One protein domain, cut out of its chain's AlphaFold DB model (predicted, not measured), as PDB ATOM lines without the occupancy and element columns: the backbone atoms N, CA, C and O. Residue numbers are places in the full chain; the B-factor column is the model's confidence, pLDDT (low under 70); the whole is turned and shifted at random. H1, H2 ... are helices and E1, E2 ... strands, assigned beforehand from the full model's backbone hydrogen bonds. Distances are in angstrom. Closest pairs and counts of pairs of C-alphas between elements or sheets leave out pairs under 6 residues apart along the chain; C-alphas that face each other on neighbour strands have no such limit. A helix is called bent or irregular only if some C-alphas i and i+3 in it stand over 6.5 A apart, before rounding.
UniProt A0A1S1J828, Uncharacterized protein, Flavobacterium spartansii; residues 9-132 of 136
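This is residues 9 to 132 of the 136 residues of an uncharacterized protein of Flavobacterium spartansii (UniProt A0A1S1J828). One strongly twisted sheet of seven strands makes the core, in two wings that share the long, bent strand E7: E2, E3 and E4 lie side by side and join the later part of E7, while E5 and E6 lie on the two sides of its earlier part, with E1 beyond E6. H4 covers E4 and the later part of E7, H3 lies beside the strands, H2 only grazes the sheet, and H1 lies away from it. The 124 printed residues hold seven named strands and four named helices, in the order E1 E2 E3 E4 H1 E5 H2 H3 H4 E6 E7; the class is mixed, helices and strands. The sheet is branched, with E1 and E6 parallel and its other neighbour pairs antiparallel. The whole is compact and rounded, with a radius of gyration of the C-alphas of 14.5 A and spans of 37 by 33 by 27 A.

E1, residues 9 to 13, is an edge strand, parallel to E6, residues 107 to 117, at 30 degrees; N 11 and O 109 are 2.7 A apart, within hydrogen-bond range. Residues 10 to 11 of E1 also pair, parallel, with residues 85 to 86. E2, residues 19 to 26, E3, residues 32 to 39, and E4, residues 48 to 53, form a meander, each strand the antiparallel neighbour of the one before. N 22 and O 35, 2.9 A, are within hydrogen-bond range across the hairpin of E2 and E3, and N 36 and O 51, 2.9 A, across that of E3 and E4. E7, residues 120 to 131, has three neighbours: E4 and E5, residues 70 to 73, on one side, and E6 on the other side. Its pairing is staggered: residues 120 to 126 pair with E6, 121 to 124 with E5 and 127 to 131 with E4. Within hydrogen-bond range are N 50 and O 129, 2.8 A, N 73 and O 121, 2.8 A, and, in the hairpin of E6 and E7, N 126 and O 108, 2.8 A. H1, residues 59 to 63, is not on the sheet. H2, residues 75 to 80, only grazes it with residues 75 to 78; the closest C-alphas of H2 and E7, those of Lys 75 and Lys 120, are 6.9 A apart. H3, residues 88 to 92, is on the sheet at a height of 8.3 A, over none of its strands. H4, residues 96 to 103, is on the sheet at a height of 8.4 A, only just over E4 and E7, with 3 of its 8 C-alphas on each. It runs along the strands, at 17 degrees to E4 on the local plane; the closest C-alphas of H4 and E7, those of Val 96 and Phe 130, are 6.7 A apart. Each O i to N i+4 pair is within hydrogen-bond range in H1 and H3, against 1 of 2 in H2 and 1 of 4 in H4, where 4 of 5 O i to N i+3 pairs are.

E1 begins at C-alpha 9, (541.251, 211.782, 798.870). From first to last C-alpha E2 measures 22.5 A, E3 22.7 A and E4 16.3 A. H4, 11.0 A long, begins at C-alpha 96, (549.898, 207.924, 811.804). E6 measures 24.2 A and bends by 78 degrees at residue 114. E7, 31.8 A, bends by 63 degrees at residue 127 and ends at C-alpha 131, (550.495, 200.732, 811.423).

The two C-alphas farthest apart, those of Tyr 44 and Lys 64, are 40.4 A apart. The printed part, residues 9 to 132, has no cut, and none of its links is long. The mean pLDDT of the printed part is 91.5; residues 42 to 45 are under 70.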
ATOM      1  N   ILE A   9     539.858 211.381 798.677       96.69
ATOM      2  CA  ILE A   9     541.251 211.782 798.870       96.69
ATOM      3  C   ILE A   9     542.097 211.189 797.746       96.69
ATOM      4  O   ILE A   9     542.026 209.996 797.446       96.69
ATOM      5  N   PHE A  10     542.948 212.018 797.151       97.56
ATOM      6  CA  PHE A  10     543.944 211.582 796.184       97.56
ATOM      7  C   PHE A  10     545.328 211.615 796.816       97.56
ATOM      8  O   PHE A  10     545.788 212.647 797.287       97.56
ATOM      9  N   VAL A  11     546.037 210.501 796.791       97.62
ATOM     10  CA  VAL A  11     547.383 210.381 797.337       97.62
ATOM     11  C   VAL A  11     548.379 210.470 796.190       97.62
ATOM     12  O   VAL A  11     548.417 209.620 795.299       97.62
ATOM     13  N   HIS A  12     549.199 211.517 796.194       97.25
ATOM     14  CA  HIS A  12     550.295 211.660 795.248       97.25
ATOM     15  C   HIS A  12     551.389 210.634 795.568       97.25
ATOM     16  O   HIS A  12     552.096 210.770 796.570       97.25
ATOM     17  N   PHE A  13     551.607 209.674 794.667       97.50
ATOM     18  CA  PHE A  13     552.633 208.650 794.826       97.50
ATOM     19  C   PHE A  13     553.750 208.778 793.787       97.50
ATOM     20  O   PHE A  13     553.512 208.758 792.579       97.50
ATOM     21  N   LYS A  14     555.000 208.846 794.253       95.94
ATOM     22  CA  LYS A  14     556.214 208.778 793.428       95.94
ATOM     23  C   LYS A  14     557.308 208.080 794.232       95.94
ATOM     24  O   LYS A  14     557.638 208.551 795.320       95.94
ATOM     25  N   ARG A  15     557.875 206.985 793.706       95.75
ATOM     26  CA  ARG A  15     558.836 206.158 794.456       95.75
ATOM     27  C   ARG A  15     560.008 207.009 794.946       95.75
ATOM     28  O   ARG A  15     560.586 207.778 794.179       95.75
ATOM     29  N   ASN A  16     560.334 206.870 796.225       94.25
ATOM     30  CA  ASN A  16     561.477 207.495 796.887       94.25
ATOM     31  C   ASN A  16     561.782 206.741 798.195       94.25
ATOM     32  O   ASN A  16     561.168 205.712 798.466       94.25
ATOM     33  N   LYS A  17     562.704 207.252 799.019       92.56
ATOM     34  CA  LYS A  17     563.107 206.610 800.286       92.56
ATOM     35  C   LYS A  17     561.946 206.349 801.261       92.56
ATOM     36  O   LYS A  17     562.034 205.420 802.049       92.56
ATOM     37  N   LEU A  18     560.877 207.145 801.203       93.12
ATOM     38  CA  LEU A  18     559.700 207.040 802.076       93.12
ATOM     39  C   LEU A  18     558.495 206.399 801.379       93.12
ATOM     40  O   LEU A  18     557.490 206.136 802.026       93.12
ATOM     41  N   GLN A  19     558.558 206.191 800.061       96.44
ATOM     42  CA  GLN A  19     557.442 205.714 799.247       96.44
ATOM     43  C   GLN A  19     557.867 204.505 798.423       96.44
ATOM     44  O   GLN A  19     558.606 204.636 797.441       96.44
ATOM     45  N   SER A  20     557.352 203.334 798.780       96.38
ATOM     46  CA  SER A  20     557.618 202.081 798.076       96.38
ATOM     47  C   SER A  20     556.348 201.516 797.441       96.38
ATOM     48  O   SER A  20     555.226 201.832 797.835       96.38
ATOM     49  N   LYS A  21     556.532 200.712 796.391       97.25
ATOM     50  CA  LYS A  21     555.444 200.024 795.686       97.25
ATOM     51  C   LYS A  21     555.811 198.564 795.503       97.25
ATOM     52  O   LYS A  21     556.905 198.305 795.005       97.25
ATOM     53  N   THR A  22     554.880 197.663 795.775       96.81
ATOM     54  CA  THR A  22     554.956 196.249 795.394       96.81
ATOM     55  C   THR A  22     553.851 195.966 794.388       96.81
ATOM     56  O   THR A  22     552.696 196.308 794.631       96.81
ATOM     57  N   VAL A  23     554.207 195.378 793.249       96.31
ATOM     58  CA  VAL A  23     553.256 194.913 792.233       96.31
ATOM     59  C   VAL A  23     553.330 193.395 792.237       96.31
ATOM     60  O   VAL A  23     554.414 192.842 792.073       96.31
ATOM     61  N   PHE A  24     552.202 192.738 792.475       95.75
ATOM     62  CA  PHE A  24     552.127 191.282 792.553       95.75
ATOM     63  C   PHE A  24     551.867 190.677 791.167       95.75
ATOM     64  O   PHE A  24     551.438 191.396 790.258       95.75
ATOM     65  N   PRO A  25     552.107 189.369 790.979       96.44
ATOM     66  CA  PRO A  25     551.608 188.647 789.816       96.44
ATOM     67  C   PRO A  25     550.086 188.785 789.673       96.44
ATOM     68  O   PRO A  25     549.378 189.062 790.643       96.44
ATOM     69  N   ILE A  26     549.597 188.594 788.450       94.81
ATOM     70  CA  ILE A  26     548.162 188.514 788.173       94.81
ATOM     71  C   ILE A  26     547.621 187.253 788.859       94.81
ATOM     72  O   ILE A  26     548.189 186.176 788.688       94.81
ATOM     73  N   ASP A  27     546.566 187.396 789.659       89.69
ATOM     74  CA  ASP A  27     545.921 186.260 790.319       89.69
ATOM     75  C   ASP A  27     544.961 185.499 789.384       89.69
ATOM     76  O   ASP A  27     544.745 185.875 788.230       89.69
ATOM     77  N   SER A  28     544.363 184.415 789.885       88.31
ATOM     78  CA  SER A  28     543.402 183.589 789.137       88.31
ATOM     79  C   SER A  28     542.147 184.343 788.679       88.31
ATOM     80  O   SER A  28     541.405 183.831 787.847       88.31
ATOM     81  N   PHE A  29     541.902 185.545 789.207       84.62
ATOM     82  CA  PHE A  29     540.774 186.405 788.849       84.62
ATOM     83  C   PHE A  29     541.172 187.512 787.861       84.62
ATOM     84  O   PHE A  29     540.363 188.381 787.535       84.62
ATOM     85  N   GLY A  30     542.414 187.490 787.359       87.94
ATOM     86  CA  GLY A  30     542.917 188.472 786.405       87.94
ATOM     87  C   GLY A  30     543.325 189.800 787.047       87.94
ATOM     88  O   GLY A  30     543.516 190.786 786.333       87.94
ATOM     89  N   VAL A  31     543.472 189.861 788.376       89.88
ATOM     90  CA  VAL A  31     543.779 191.104 789.091       89.88
ATOM     91  C   VAL A  31     545.255 191.171 789.470       89.88
ATOM     92  O   VAL A  31     545.794 190.311 790.161       89.88
ATOM     93  N   GLN A  32     545.914 192.255 789.055       94.06
ATOM     94  CA  GLN A  32     547.280 192.567 789.466       94.06
ATOM     95  C   GLN A  32     547.264 193.421 790.739       94.06
ATOM     96  O   GLN A  32     547.169 194.650 790.671       94.06
ATOM     97  N   LYS A  33     547.342 192.776 791.906       96.06
ATOM     98  CA  LYS A  33     547.334 193.474 793.203       96.06
ATOM     99  C   LYS A  33     548.536 194.408 793.333       96.06
ATOM    100  O   LYS A  33     549.621 194.135 792.807       96.06
ATOM    101  N   ARG A  34     548.353 195.523 794.046       96.94
ATOM    102  CA  ARG A  34     549.411 196.525 794.265       96.94
ATOM    103  C   ARG A  34     549.360 197.055 795.679       96.94
ATOM    104  O   ARG A  34     548.287 197.370 796.188       96.94
ATOM    105  N   TRP A  35     550.526 197.183 796.295       97.06
ATOM    106  CA  TRP A  35     550.681 197.808 797.601       97.06
ATOM    107  C   TRP A  35     551.518 199.064 797.445       97.06
ATOM    108  O   TRP A  35     552.624 199.002 796.907       97.06
ATOM    109  N   TYR A  36     551.016 200.183 797.949       97.94
ATOM    110  CA  TYR A  36     551.737 201.447 798.017       97.94
ATOM    111  C   TYR A  36     551.987 201.759 799.486       97.94
ATOM    112  O   TYR A  36     551.034 201.882 800.246       97.94
ATOM    113  N   THR A  37     553.246 201.842 799.905       96.06
ATOM    114  CA  THR A  37     553.597 202.073 801.313       96.06
ATOM    115  C   THR A  37     554.246 203.440 801.468       96.06
ATOM    116  O   THR A  37     555.152 203.780 800.707       96.06
ATOM    117  N   ILE A  38     553.780 204.200 802.458       95.38
ATOM    118  CA  ILE A  38     554.387 205.436 802.945       95.38
ATOM    119  C   ILE A  38     554.950 205.156 804.337       95.38
ATOM    120  O   ILE A  38     554.183 204.889 805.258       95.38
ATOM    121  N   THR A  39     556.270 205.208 804.489       92.12
ATOM    122  CA  THR A  39     556.965 204.988 805.766       92.12
ATOM    123  C   THR A  39     557.313 206.332 806.397       92.12
ATOM    124  O   THR A  39     557.897 207.187 805.730       92.12
ATOM    125  N   LEU A  40     556.938 206.528 807.662       87.62
ATOM    126  CA  LEU A  40     557.033 207.809 808.379       87.62
ATOM    127  C   LEU A  40     557.853 207.723 809.676       87.62
ATOM    128  O   LEU A  40     558.182 208.763 810.234       87.62
ATOM    129  N   GLY A  41     558.215 206.519 810.122       73.12
ATOM    130  CA  GLY A  41     559.128 206.288 811.245       73.12
ATOM    131  C   GLY A  41     560.527 205.851 810.804       73.12
ATOM    132  O   GLY A  41     560.765 205.516 809.637       73.12
ATOM    133  N   ASN A  42     561.457 205.824 811.757       67.50
ATOM    134  CA  ASN A  42     562.741 205.137 811.596       67.50
ATOM    135  C   ASN A  42     562.544 203.599 811.618       67.50
ATOM    136  O   ASN A  42     561.426 203.095 811.743       67.50
ATOM    137  N   SER A  43     563.626 202.828 811.471       60.44
ATOM    138  CA  SER A  43     563.572 201.355 811.436       60.44
ATOM    139  C   SER A  43     562.957 200.709 812.683       60.44
ATOM    140  O   SER A  43     562.498 199.571 812.594       60.44
ATOM    141  N   TYR A  44     562.941 201.420 813.814       58.09
ATOM    142  CA  TYR A  44     562.464 200.932 815.109       58.09
ATOM    143  C   TYR A  44     560.981 201.242 815.338       58.09
ATOM    144  O   TYR A  44     560.252 200.413 815.866       58.09
ATOM    145  N   GLU A  45     560.507 202.392 814.860       66.56
ATOM    146  CA  GLU A  45     559.134 202.852 815.096       66.56
ATOM    147  C   GLU A  45     558.098 202.257 814.135       66.56
ATOM    148  O   GLU A  45     556.914 202.467 814.350       66.56
ATOM    149  N   LYS A  46     558.521 201.588 813.047       71.62
ATOM    150  CA  LYS A  46     557.674 200.956 812.004       71.62
ATOM    151  C   LYS A  46     556.355 201.692 811.673       71.62
ATOM    152  O   LYS A  46     555.400 201.069 811.223       71.62
ATOM    153  N   LYS A  47     556.309 203.025 811.779       88.50
ATOM    154  CA  LYS A  47     555.127 203.818 811.428       88.50
ATOM    155  C   LYS A  47     554.978 203.854 809.916       88.50
ATOM    156  O   LYS A  47     555.823 204.424 809.213       88.50
ATOM    157  N   PHE A  48     553.912 203.254 809.399       91.56
ATOM    158  CA  PHE A  48     553.624 203.285 807.971       91.56
ATOM    159  C   PHE A  48     552.132 203.286 807.666       91.56
ATOM    160  O   PHE A  48     551.288 202.846 808.443       91.56
ATOM    161  N   ILE A  49     551.831 203.744 806.458       94.62
ATOM    162  CA  ILE A  49     550.508 203.684 805.855       94.62
ATOM    163  C   ILE A  49     550.651 202.868 804.585       94.62
ATOM    164  O   ILE A  49     551.520 203.151 803.754       94.62
ATOM    165  N   ARG A  50     549.813 201.851 804.421       95.81
ATOM    166  CA  ARG A  50     549.776 201.033 803.215       95.81
ATOM    167  C   ARG A  50     548.428 201.171 802.529       95.81
ATOM    168  O   ARG A  50     547.391 200.989 803.151       95.81
ATOM    169  N   PHE A  51     548.459 201.456 801.237       97.75
ATOM    170  CA  PHE A  51     547.290 201.515 800.371       97.75
ATOM    171  C   PHE A  51     547.256 200.262 799.501       97.75
ATOM    172  O   PHE A  51     548.204 199.981 798.757       97.75
ATOM    173  N   TYR A  52     546.170 199.506 799.614       97.19
ATOM    174  CA  TYR A  52     545.964 198.250 798.909       97.19
ATOM    175  C   TYR A  52     545.052 198.458 797.705       97.19
ATOM    176  O   TYR A  52     543.881 198.788 797.867       97.19
ATOM    177  N   PHE A  53     545.577 198.226 796.504       96.81
ATOM    178  CA  PHE A  53     544.761 197.993 795.315       96.81
ATOM    179  C   PHE A  53     544.582 196.486 795.133       96.81
ATOM    180  O   PHE A  53     545.558 195.731 795.036       96.81
ATOM    181  N   GLN A  54     543.329 196.058 795.079       94.38
ATOM    182  CA  GLN A  54     542.906 194.671 794.907       94.38
ATOM    183  C   GLN A  54     541.527 194.646 794.245       94.38
ATOM    184  O   GLN A  54     540.959 195.706 794.005       94.38
ATOM    185  N   GLU A  55     540.968 193.468 793.961       93.06
ATOM    186  CA  GLU A  55     539.706 193.373 793.212       93.06
ATOM    187  C   GLU A  55     538.544 194.124 793.874       93.06
ATOM    188  O   GLU A  55     537.774 194.775 793.176       93.06
ATOM    189  N   TYR A  56     538.461 194.094 795.207       92.38
ATOM    190  CA  TYR A  56     537.422 194.768 795.988       92.38
ATOM    191  C   TYR A  56     538.045 195.570 797.138       92.38
ATOM    192  O   TYR A  56     538.788 195.013 797.949       92.38
ATOM    193  N   THR A  57     537.730 196.864 797.247       89.06
ATOM    194  CA  THR A  57     538.251 197.730 798.325       89.06
ATOM    195  C   THR A  57     537.568 197.509 799.683       89.06
ATOM    196  O   THR A  57     538.117 197.890 800.718       89.06
ATOM    197  N   SER A  58     536.407 196.849 799.728       87.31
ATOM    198  CA  SER A  58     535.707 196.523 800.976       87.31
ATOM    199  C   SER A  58     534.857 195.249 800.855       87.31
ATOM    200  O   SER A  58     534.524 194.841 799.736       87.31
ATOM    201  N   PRO A  59     534.470 194.620 801.985       87.06
ATOM    202  CA  PRO A  59     533.492 193.531 801.987       87.06
ATOM    203  C   PRO A  59     532.171 193.927 801.318       87.06
ATOM    204  O   PRO A  59     531.674 193.188 800.479       87.06
ATOM    205  N   GLU A  60     531.667 195.135 801.584       90.31
ATOM    206  CA  GLU A  60     530.438 195.643 800.965       90.31
ATOM    207  C   GLU A  60     530.534 195.678 799.432       90.31
ATOM    208  O   GLU A  60     529.623 195.237 798.730       90.31
ATOM    209  N   LYS A  61     531.660 196.163 798.894       91.19
ATOM    210  CA  LYS A  61     531.906 196.163 797.448       91.19
ATOM    211  C   LYS A  61     531.966 194.752 796.874       91.19
ATOM    212  O   LYS A  61     531.440 194.530 795.787       91.19
ATOM    213  N   ARG A  62     532.566 193.801 797.594       91.00
ATOM    214  CA  ARG A  62     532.594 192.387 797.198       91.00
ATOM    215  C   ARG A  62     531.185 191.802 797.136       91.00
ATOM    216  O   ARG A  62     530.837 191.182 796.135       91.00
ATOM    217  N   ASP A  63     530.370 192.047 798.155       92.88
ATOM    218  CA  ASP A  63     529.008 191.514 798.240       92.88
ATOM    219  C   ASP A  63     528.114 192.113 797.135       92.88
ATOM    220  O   ASP A  63     527.331 191.406 796.501       92.88
ATOM    221  N   LYS A  64     528.328 193.395 796.799       94.44
ATOM    222  CA  LYS A  64     527.707 194.091 795.655       94.44
ATOM    223  C   LYS A  64     528.377 193.811 794.302       94.44
ATOM    224  O   LYS A  64     527.985 194.410 793.301       94.44
ATOM    225  N   LYS A  65     529.411 192.962 794.246       92.88
ATOM    226  CA  LYS A  65     530.221 192.666 793.044       92.88
ATOM    227  C   LYS A  65     530.752 193.915 792.318       92.88
ATOM    228  O   LYS A  65     530.937 193.918 791.103       92.88
ATOM    229  N   THR A  66     531.014 194.987 793.059       92.50
ATOM    230  CA  THR A  66     531.554 196.249 792.541       92.50
ATOM    231  C   THR A  66     533.074 196.240 792.669       92.50
ATOM    232  O   THR A  66     533.602 196.370 793.770       92.50
ATOM    233  N   LYS A  67     533.791 196.083 791.553       93.25
ATOM    234  CA  LYS A  67     535.263 196.048 791.560       93.25
ATOM    235  C   LYS A  67     535.875 197.415 791.893       93.25
ATOM    236  O   LYS A  67     535.242 198.455 791.703       93.25
ATOM    237  N   SER A  68     537.113 197.401 792.376       93.19
ATOM    238  CA  SER A  68     537.924 198.602 792.592       93.19
ATOM    239  C   SER A  68     538.183 199.331 791.278       93.19
ATOM    240  O   SER A  68     538.504 198.710 790.262       93.19
ATOM    241  N   ASP A  69     538.075 200.653 791.313       95.44
ATOM    242  CA  ASP A  69     538.192 201.491 790.127       95.44
ATOM    243  C   ASP A  69     539.659 201.761 789.726       95.44
ATOM    244  O   ASP A  69     540.549 201.923 790.571       95.44
ATOM    245  N   VAL A  70     539.909 201.841 788.415       95.12
ATOM    246  CA  VAL A  70     541.186 202.263 787.821       95.12
ATOM    247  C   VAL A  70     540.902 203.317 786.761       95.12
ATOM    248  O   VAL A  70     540.283 203.035 785.736       95.12
ATOM    249  N   ARG A  71     541.414 204.532 786.969       95.06
ATOM    250  CA  ARG A  71     541.156 205.669 786.074       95.06
ATOM    251  C   ARG A  71     542.407 206.096 785.339       95.06
ATOM    252  O   ARG A  71     543.512 206.045 785.873       95.06
ATOM    253  N   THR A  72     542.210 206.585 784.120       95.00
ATOM    254  CA  THR A  72     543.250 207.280 783.362       95.00
ATOM    255  C   THR A  72     542.837 208.729 783.166       95.00
ATOM    256  O   THR A  72     541.900 209.016 782.431       95.00
ATOM    257  N   GLU A  73     543.568 209.642 783.793       95.25
ATOM    258  CA  GLU A  73     543.253 211.069 783.831       95.25
ATOM    259  C   GLU A  73     544.325 211.910 783.130       95.25
ATOM    260  O   GLU A  73     545.442 211.459 782.870       95.25
ATOM    261  N   ASN A  74     544.009 213.166 782.814       93.31
ATOM    262  CA  ASN A  74     544.962 214.106 782.214       93.31
ATOM    263  C   ASN A  74     545.554 215.079 783.257       93.31
ATOM    264  O   ASN A  74     545.167 215.103 784.421       93.31
ATOM    265  N   LYS A  75     546.497 215.938 782.848       89.06
ATOM    266  CA  LYS A  75     547.137 216.912 783.759       89.06
ATOM    267  C   LYS A  75     546.160 217.954 784.339       89.06
ATOM    268  O   LYS A  75     546.443 218.502 785.404       89.06
ATOM    269  N   LEU A  76     545.047 218.258 783.666       93.25
ATOM    270  CA  LEU A  76     544.054 219.222 784.164       93.25
ATOM    271  C   LEU A  76     543.323 218.681 785.396       93.25
ATOM    272  O   LEU A  76     542.970 219.472 786.270       93.25
ATOM    273  N   PHE A  77     543.213 217.355 785.529       94.38
ATOM    274  CA  PHE A  77     542.713 216.694 786.734       94.38
ATOM    275  C   PHE A  77     543.437 217.180 787.998       94.38
ATOM    276  O   PHE A  77     542.803 217.593 788.966       94.38
ATOM    277  N   LEU A  78     544.774 217.244 787.958       92.38
ATOM    278  CA  LEU A  78     545.583 217.705 789.094       92.38
ATOM    279  C   LEU A  78     545.270 219.149 789.492       92.38
ATOM    280  O   LEU A  78     545.339 219.494 790.669       92.38
ATOM    281  N   LYS A  79     544.939 220.004 788.516       92.88
ATOM    282  CA  LYS A  79     544.566 221.396 788.788       92.88
ATOM    283  C   LYS A  79     543.189 221.465 789.448       92.88
ATOM    284  O   LYS A  79     543.046 222.154 790.452       92.88
ATOM    285  N   LYS A  80     542.214 220.720 788.915       93.69
ATOM    286  CA  LYS A  80     540.837 220.665 789.427       93.69
ATOM    287  C   LYS A  80     540.777 220.125 790.860       93.69
ATOM    288  O   LYS A  80     540.081 220.689 791.696       93.69
ATOM    289  N   HIS A  81     541.556 219.086 791.153       93.62
ATOM    290  CA  HIS A  81     541.519 218.366 792.428       93.62
ATOM    291  C   HIS A  81     542.667 218.737 793.380       93.62
ATOM    292  O   HIS A  81     542.918 218.027 794.348       93.62
ATOM    293  N   LYS A  82     543.365 219.865 793.158       91.31
ATOM    294  CA  LYS A  82     544.554 220.262 793.943       91.31
ATOM    295  C   LYS A  82     544.326 220.244 795.462       91.31
ATOM    296  O   LYS A  82     545.226 219.863 796.197       91.31
ATOM    297  N   LYS A  83     543.134 220.636 795.927       90.56
ATOM    298  CA  LYS A  83     542.763 220.665 797.358       90.56
ATOM    299  C   LYS A  83     542.438 219.290 797.952       90.56
ATOM    300  O   LYS A  83     542.192 219.203 799.146       90.56
ATOM    301  N   GLN A  84     542.365 218.257 797.124       93.88
ATOM    302  CA  GLN A  84     542.062 216.881 797.518       93.88
ATOM    303  C   GLN A  84     543.293 215.980 797.391       93.88
ATOM    304  O   GLN A  84     543.257 214.813 797.770       93.88
ATOM    305  N   ILE A  85     544.380 216.517 796.827       95.56
ATOM    306  CA  ILE A  85     545.627 215.797 796.621       95.56
ATOM    307  C   ILE A  85     546.524 216.001 797.838       95.56
ATOM    308  O   ILE A  85     546.978 217.113 798.107       95.56
ATOM    309  N   VAL A  86     546.819 214.912 798.539       95.69
ATOM    310  CA  VAL A  86     547.781 214.858 799.639       95.69
ATOM    311  C   VAL A  86     549.097 214.255 799.159       95.69
ATOM    312  O   VAL A  86     549.124 213.282 798.405       95.69
ATOM    313  N   GLY A  87     550.207 214.862 799.570       94.88
ATOM    314  CA  GLY A  87     551.564 214.410 799.253       94.88
ATOM    315  C   GLY A  87     552.318 213.948 800.494       94.88
ATOM    316  O   GLY A  87     551.778 213.942 801.594       94.88
ATOM    317  N   ILE A  88     553.595 213.601 800.331       93.38
ATOM    318  CA  ILE A  88     554.430 213.120 801.444       93.38
ATOM    319  C   ILE A  88     554.495 214.101 802.618       93.38
ATOM    320  O   ILE A  88     554.499 213.673 803.765       93.38
ATOM    321  N   ASP A  89     554.489 215.405 802.342       93.06
ATOM    322  CA  ASP A  89     554.566 216.433 803.382       93.06
ATOM    323  C   ASP A  89     553.307 216.464 804.251       93.06
ATOM    324  O   ASP A  89     553.395 216.717 805.446       93.06
ATOM    325  N   PHE A  90     552.141 216.132 803.685       93.19
ATOM    326  CA  PHE A  90     550.925 215.957 804.476       93.19
ATOM    327  C   PHE A  90     551.123 214.841 805.506       93.19
ATOM    328  O   PHE A  90     550.894 215.056 806.689       93.19
ATOM    329  N   PHE A  91     551.633 213.689 805.074       92.62
ATOM    330  CA  PHE A  91     551.847 212.543 805.954       92.62
ATOM    331  C   PHE A  91     552.934 212.773 807.009       92.62
ATOM    332  O   PHE A  91     552.803 212.284 808.120       92.62
ATOM    333  N   LYS A  92     553.987 213.536 806.696       90.12
ATOM    334  CA  LYS A  92     555.035 213.897 807.668       90.12
ATOM    335  C   LYS A  92     554.539 214.806 808.791       90.12
ATOM    336  O   LYS A  92     555.091 214.772 809.881       90.12
ATOM    337  N   ASN A  93     553.535 215.630 808.503       90.00
ATOM    338  CA  ASN A  93     553.011 216.619 809.440       90.00
ATOM    339  C   ASN A  93     551.851 216.084 810.297       90.00
ATOM    340  O   ASN A  93     551.249 216.858 811.034       90.00
ATOM    341  N   HIS A  94     551.511 214.797 810.181       87.88
ATOM    342  CA  HIS A  94     550.443 214.162 810.952       87.88
ATOM    343  C   HIS A  94     550.958 212.885 811.605       87.88
ATOM    344  O   HIS A  94     551.742 212.143 811.011       87.88
ATOM    345  N   ASP A  95     550.478 212.597 812.811       86.00
ATOM    346  CA  ASP A  95     550.747 211.309 813.437       86.00
ATOM    347  C   ASP A  95     549.911 210.205 812.763       86.00
ATOM    348  O   ASP A  95     548.729 210.389 812.454       86.00
ATOM    349  N   VAL A  96     550.525 209.042 812.529       86.19
ATOM    350  CA  VAL A  96     549.898 207.924 811.804       86.19
ATOM    351  C   VAL A  96     548.638 207.405 812.492       86.19
ATOM    352  O   VAL A  96     547.701 207.020 811.788       86.19
ATOM    353  N   CYS A  97     548.568 207.452 813.826       82.62
ATOM    354  CA  CYS A  97     547.375 207.076 814.586       82.62
ATOM    355  C   CYS A  97     546.183 207.958 814.210       82.62
ATOM    356  O   CYS A  97     545.080 207.462 813.989       82.62
ATOM    357  N   THR A  98     546.424 209.266 814.088       86.56
ATOM    358  CA  THR A  98     545.380 210.268 813.814       86.56
ATOM    359  C   THR A  98     544.912 210.238 812.361       86.56
ATOM    360  O   THR A  98     543.758 210.529 812.053       86.56
ATOM    361  N   LEU A  99     545.781 209.805 811.441       88.56
ATOM    362  CA  LEU A  99     545.452 209.731 810.019       88.56
ATOM    363  C   LEU A  99     544.334 208.731 809.715       88.56
ATOM    364  O   LEU A  99     543.651 208.887 808.705       88.56
ATOM    365  N   ARG A 100     544.096 207.733 810.570       87.88
ATOM    366  CA  ARG A 100     542.989 206.790 810.372       87.88
ATOM    367  C   ARG A 100     541.635 207.501 810.299       87.88
ATOM    368  O   ARG A 100     540.825 207.144 809.448       87.88
ATOM    369  N   GLU A 101     541.411 208.505 811.143       88.06
ATOM    370  CA  GLU A 101     540.156 209.265 811.198       88.06
ATOM    371  C   GLU A 101     539.947 210.083 809.923       88.06
ATOM    372  O   GLU A 101     538.868 210.066 809.337       88.06
ATOM    373  N   ILE A 102     541.020 210.699 809.418       90.25
ATOM    374  CA  ILE A 102     540.986 211.500 808.189       90.25
ATOM    375  C   ILE A 102     540.615 210.648 806.974       90.25
ATOM    376  O   ILE A 102     540.021 211.163 806.037       90.25
ATOM    377  N   PHE A 103     540.958 209.361 806.948       91.81
ATOM    378  CA  PHE A 103     540.681 208.480 805.806       91.81
ATOM    379  C   PHE A 103     539.429 207.614 805.994       91.81
ATOM    380  O   PHE A 103     539.028 206.911 805.062       91.81
ATOM    381  N   TYR A 104     538.809 207.645 807.173       87.25
ATOM    382  CA  TYR A 104     537.638 206.835 807.478       87.25
ATOM    383  C   TYR A 104     536.454 207.212 806.575       87.25
ATOM    384  O   TYR A 104     536.175 208.388 806.360       87.25
ATOM    385  N   ASN A 105     535.770 206.205 806.020       87.50
ATOM    386  CA  ASN A 105     534.632 206.342 805.096       87.50
ATOM    387  C   ASN A 105     534.876 207.174 803.819       87.50
ATOM    388  O   ASN A 105     533.919 207.534 803.134       87.50
ATOM    389  N   LYS A 106     536.133 207.450 803.448       92.69
ATOM    390  CA  LYS A 106     536.464 208.176 802.213       92.69
ATOM    391  C   LYS A 106     536.917 207.231 801.113       92.69
ATOM    392  O   LYS A 106     537.557 206.208 801.359       92.69
ATOM    393  N   VAL A 107     536.652 207.619 799.870       95.00
ATOM    394  CA  VAL A 107     537.237 206.960 798.701       95.00
ATOM    395  C   VAL A 107     538.673 207.443 798.538       95.00
ATOM    396  O   VAL A 107     538.934 208.645 798.484       95.00
ATOM    397  N   VAL A 108     539.621 206.516 798.440       97.19
ATOM    398  CA  VAL A 108     541.045 206.856 798.376       97.19
ATOM    399  C   VAL A 108     541.623 206.400 797.051       97.19
ATOM    400  O   VAL A 108     541.602 205.213 796.738       97.19
ATOM    401  N   TYR A 109     542.197 207.329 796.295       98.19
ATOM    402  CA  TYR A 109     542.910 207.017 795.059       98.19
ATOM    403  C   TYR A 109     544.404 207.266 795.205       98.19
ATOM    404  O   TYR A 109     544.814 208.348 795.612       98.19
ATOM    405  N   ILE A 110     545.230 206.322 794.768       98.25
ATOM    406  CA  ILE A 110     546.658 206.561 794.536       98.25
ATOM    407  C   ILE A 110     546.842 207.103 793.122       98.25
ATOM    408  O   ILE A 110     546.504 206.418 792.163       98.25
ATOM    409  N   ILE A 111     547.429 208.294 792.982       97.56
ATOM    410  CA  ILE A 111     547.918 208.815 791.701       97.56
ATOM    411  C   ILE A 111     549.365 208.333 791.520       97.56
ATOM    412  O   ILE A 111     550.280 208.887 792.138       97.56
ATOM    413  N   ASP A 112     549.595 207.319 790.682       95.94
ATOM    414  CA  ASP A 112     550.934 206.741 790.483       95.94
ATOM    415  C   ASP A 112     551.729 207.514 789.417       95.94
ATOM    416  O   ASP A 112     551.645 207.257 788.213       95.94
ATOM    417  N   PHE A 113     552.558 208.462 789.860       94.31
ATOM    418  CA  PHE A 113     553.402 209.257 788.965       94.31
ATOM    419  C   PHE A 113     554.544 208.458 788.327       94.31
ATOM    420  O   PHE A 113     555.152 208.954 787.377       94.31
ATOM    421  N   ASN A 114     554.834 207.239 788.799       92.44
ATOM    422  CA  ASN A 114     555.835 206.373 788.170       92.44
ATOM    423  C   ASN A 114     555.289 205.692 786.907       92.44
ATOM    424  O   ASN A 114     556.073 205.252 786.074       92.44
ATOM    425  N   GLU A 115     553.964 205.612 786.747       90.31
ATOM    426  CA  GLU A 115     553.312 205.007 785.572       90.31
ATOM    427  C   GLU A 115     552.777 206.044 784.582       90.31
ATOM    428  O   GLU A 115     552.052 205.724 783.638       90.31
ATOM    429  N   ARG A 116     553.171 207.305 784.762       84.88
ATOM    430  CA  ARG A 116     552.774 208.399 783.884       84.88
ATOM    431  C   ARG A 116     553.293 208.161 782.461       84.88
ATOM    432  O   ARG A 116     554.498 208.187 782.222       84.88
ATOM    433  N   LYS A 117     552.384 208.022 781.492       82.69
ATOM    434  CA  LYS A 117     552.712 207.856 780.062       82.69
ATOM    435  C   LYS A 117     552.066 208.960 779.233       82.69
ATOM    436  O   LYS A 117     550.862 209.179 779.326       82.69
ATOM    437  N   LYS A 118     552.858 209.663 778.412       83.75
ATOM    438  CA  LYS A 118     552.385 210.720 777.484       83.75
ATOM    439  C   LYS A 118     551.430 211.738 778.141       83.75
ATOM    440  O   LYS A 118     550.409 212.112 777.579       83.75
ATOM    441  N   GLY A 119     551.734 212.152 779.373       81.69
ATOM    442  CA  GLY A 119     550.928 213.129 780.114       81.69
ATOM    443  C   GLY A 119     549.662 212.584 780.789       81.69
ATOM    444  O   GLY A 119     549.050 213.344 781.540       81.69
ATOM    445  N   LYS A 120     549.322 211.303 780.597       91.25
ATOM    446  CA  LYS A 120     548.228 210.612 781.288       91.25
ATOM    447  C   LYS A 120     548.673 210.098 782.657       91.25
ATOM    448  O   LYS A 120     549.797 209.615 782.801       91.25
ATOM    449  N   LEU A 121     547.800 210.229 783.644       93.81
ATOM    450  CA  LEU A 121     547.963 209.804 785.031       93.81
ATOM    451  C   LEU A 121     547.105 208.564 785.256       93.81
ATOM    452  O   LEU A 121     545.968 208.542 784.797       93.81
ATOM    453  N   ILE A 122     547.629 207.570 785.966       95.19
ATOM    454  CA  ILE A 122     546.857 206.385 786.342       95.19
ATOM    455  C   ILE A 122     546.516 206.488 787.823       95.19
ATOM    456  O   ILE A 122     547.385 206.794 788.645       95.19
ATOM    457  N   LEU A 123     545.241 206.279 788.132       97.06
ATOM    458  CA  LEU A 123     544.707 206.308 789.480       97.06
ATOM    459  C   LEU A 123     544.178 204.927 789.845       97.06
ATOM    460  O   LEU A 123     543.457 204.325 789.056       97.06
ATOM    461  N   TYR A 124     544.499 204.470 791.049       97.69
ATOM    462  CA  TYR A 124     544.014 203.205 791.598       97.69
ATOM    463  C   TYR A 124     543.177 203.484 792.835       97.69
ATOM    464  O   TYR A 124     543.675 204.137 793.753       97.69
ATOM    465  N   GLU A 125     541.937 203.006 792.873       97.88
ATOM    466  CA  GLU A 125     541.137 203.026 794.095       97.88
ATOM    467  C   GLU A 125     541.729 202.044 795.111       97.88
ATOM    468  O   GLU A 125     542.013 200.893 794.790       97.88
ATOM    469  N   THR A 126     541.942 202.491 796.340       97.62
ATOM    470  CA  THR A 126     542.676 201.725 797.345       97.62
ATOM    471  C   THR A 126     542.000 201.735 798.698       97.62
ATOM    472  O   THR A 126     541.278 202.666 799.050       97.62
ATOM    473  N   THR A 127     542.321 200.717 799.488       96.00
ATOM    474  CA  THR A 127     541.973 200.649 800.906       96.00
ATOM    475  C   THR A 127     543.206 200.993 801.736       96.00
ATOM    476  O   THR A 127     544.227 200.308 801.597       96.00
ATOM    477  N   PRO A 128     543.167 202.041 802.574       95.38
ATOM    478  CA  PRO A 128     544.275 202.370 803.455       95.38
ATOM    479  C   PRO A 128     544.306 201.447 804.682       95.38
ATOM    480  O   PRO A 128     543.278 201.014 805.198       95.38
ATOM    481  N   SER A 129     545.506 201.180 805.176       93.00
ATOM    482  CA  SER A 129     545.787 200.477 806.424       93.00
ATOM    483  C   SER A 129     546.946 201.166 807.120       93.00
ATOM    484  O   SER A 129     547.920 201.565 806.478       93.00
ATOM    485  N   PHE A 130     546.815 201.325 808.428       91.62
ATOM    486  CA  PHE A 130     547.690 202.141 809.252       91.62
ATOM    487  C   PHE A 130     548.387 201.226 810.252       91.62
ATOM    488  O   PHE A 130     547.729 200.402 810.886       91.62
ATOM    489  N   SER A 131     549.704 201.359 810.369       88.88
ATOM    490  CA  SER A 131     550.495 200.732 811.423       88.88
ATOM    491  C   SER A 131     551.151 201.838 812.226       88.88
ATOM    492  O   SER A 131     551.886 202.669 811.681       88.88
ATOM    493  N   CYS A 132     550.808 201.869 813.507       81.19
ATOM    494  CA  CYS A 132     551.171 202.931 814.429       81.19
ATOM    495  C   CYS A 132     551.906 202.439 815.679       81.19
ATOM    496  O   CYS A 132     552.202 203.250 816.553       81.19
TER     497      CYS A 132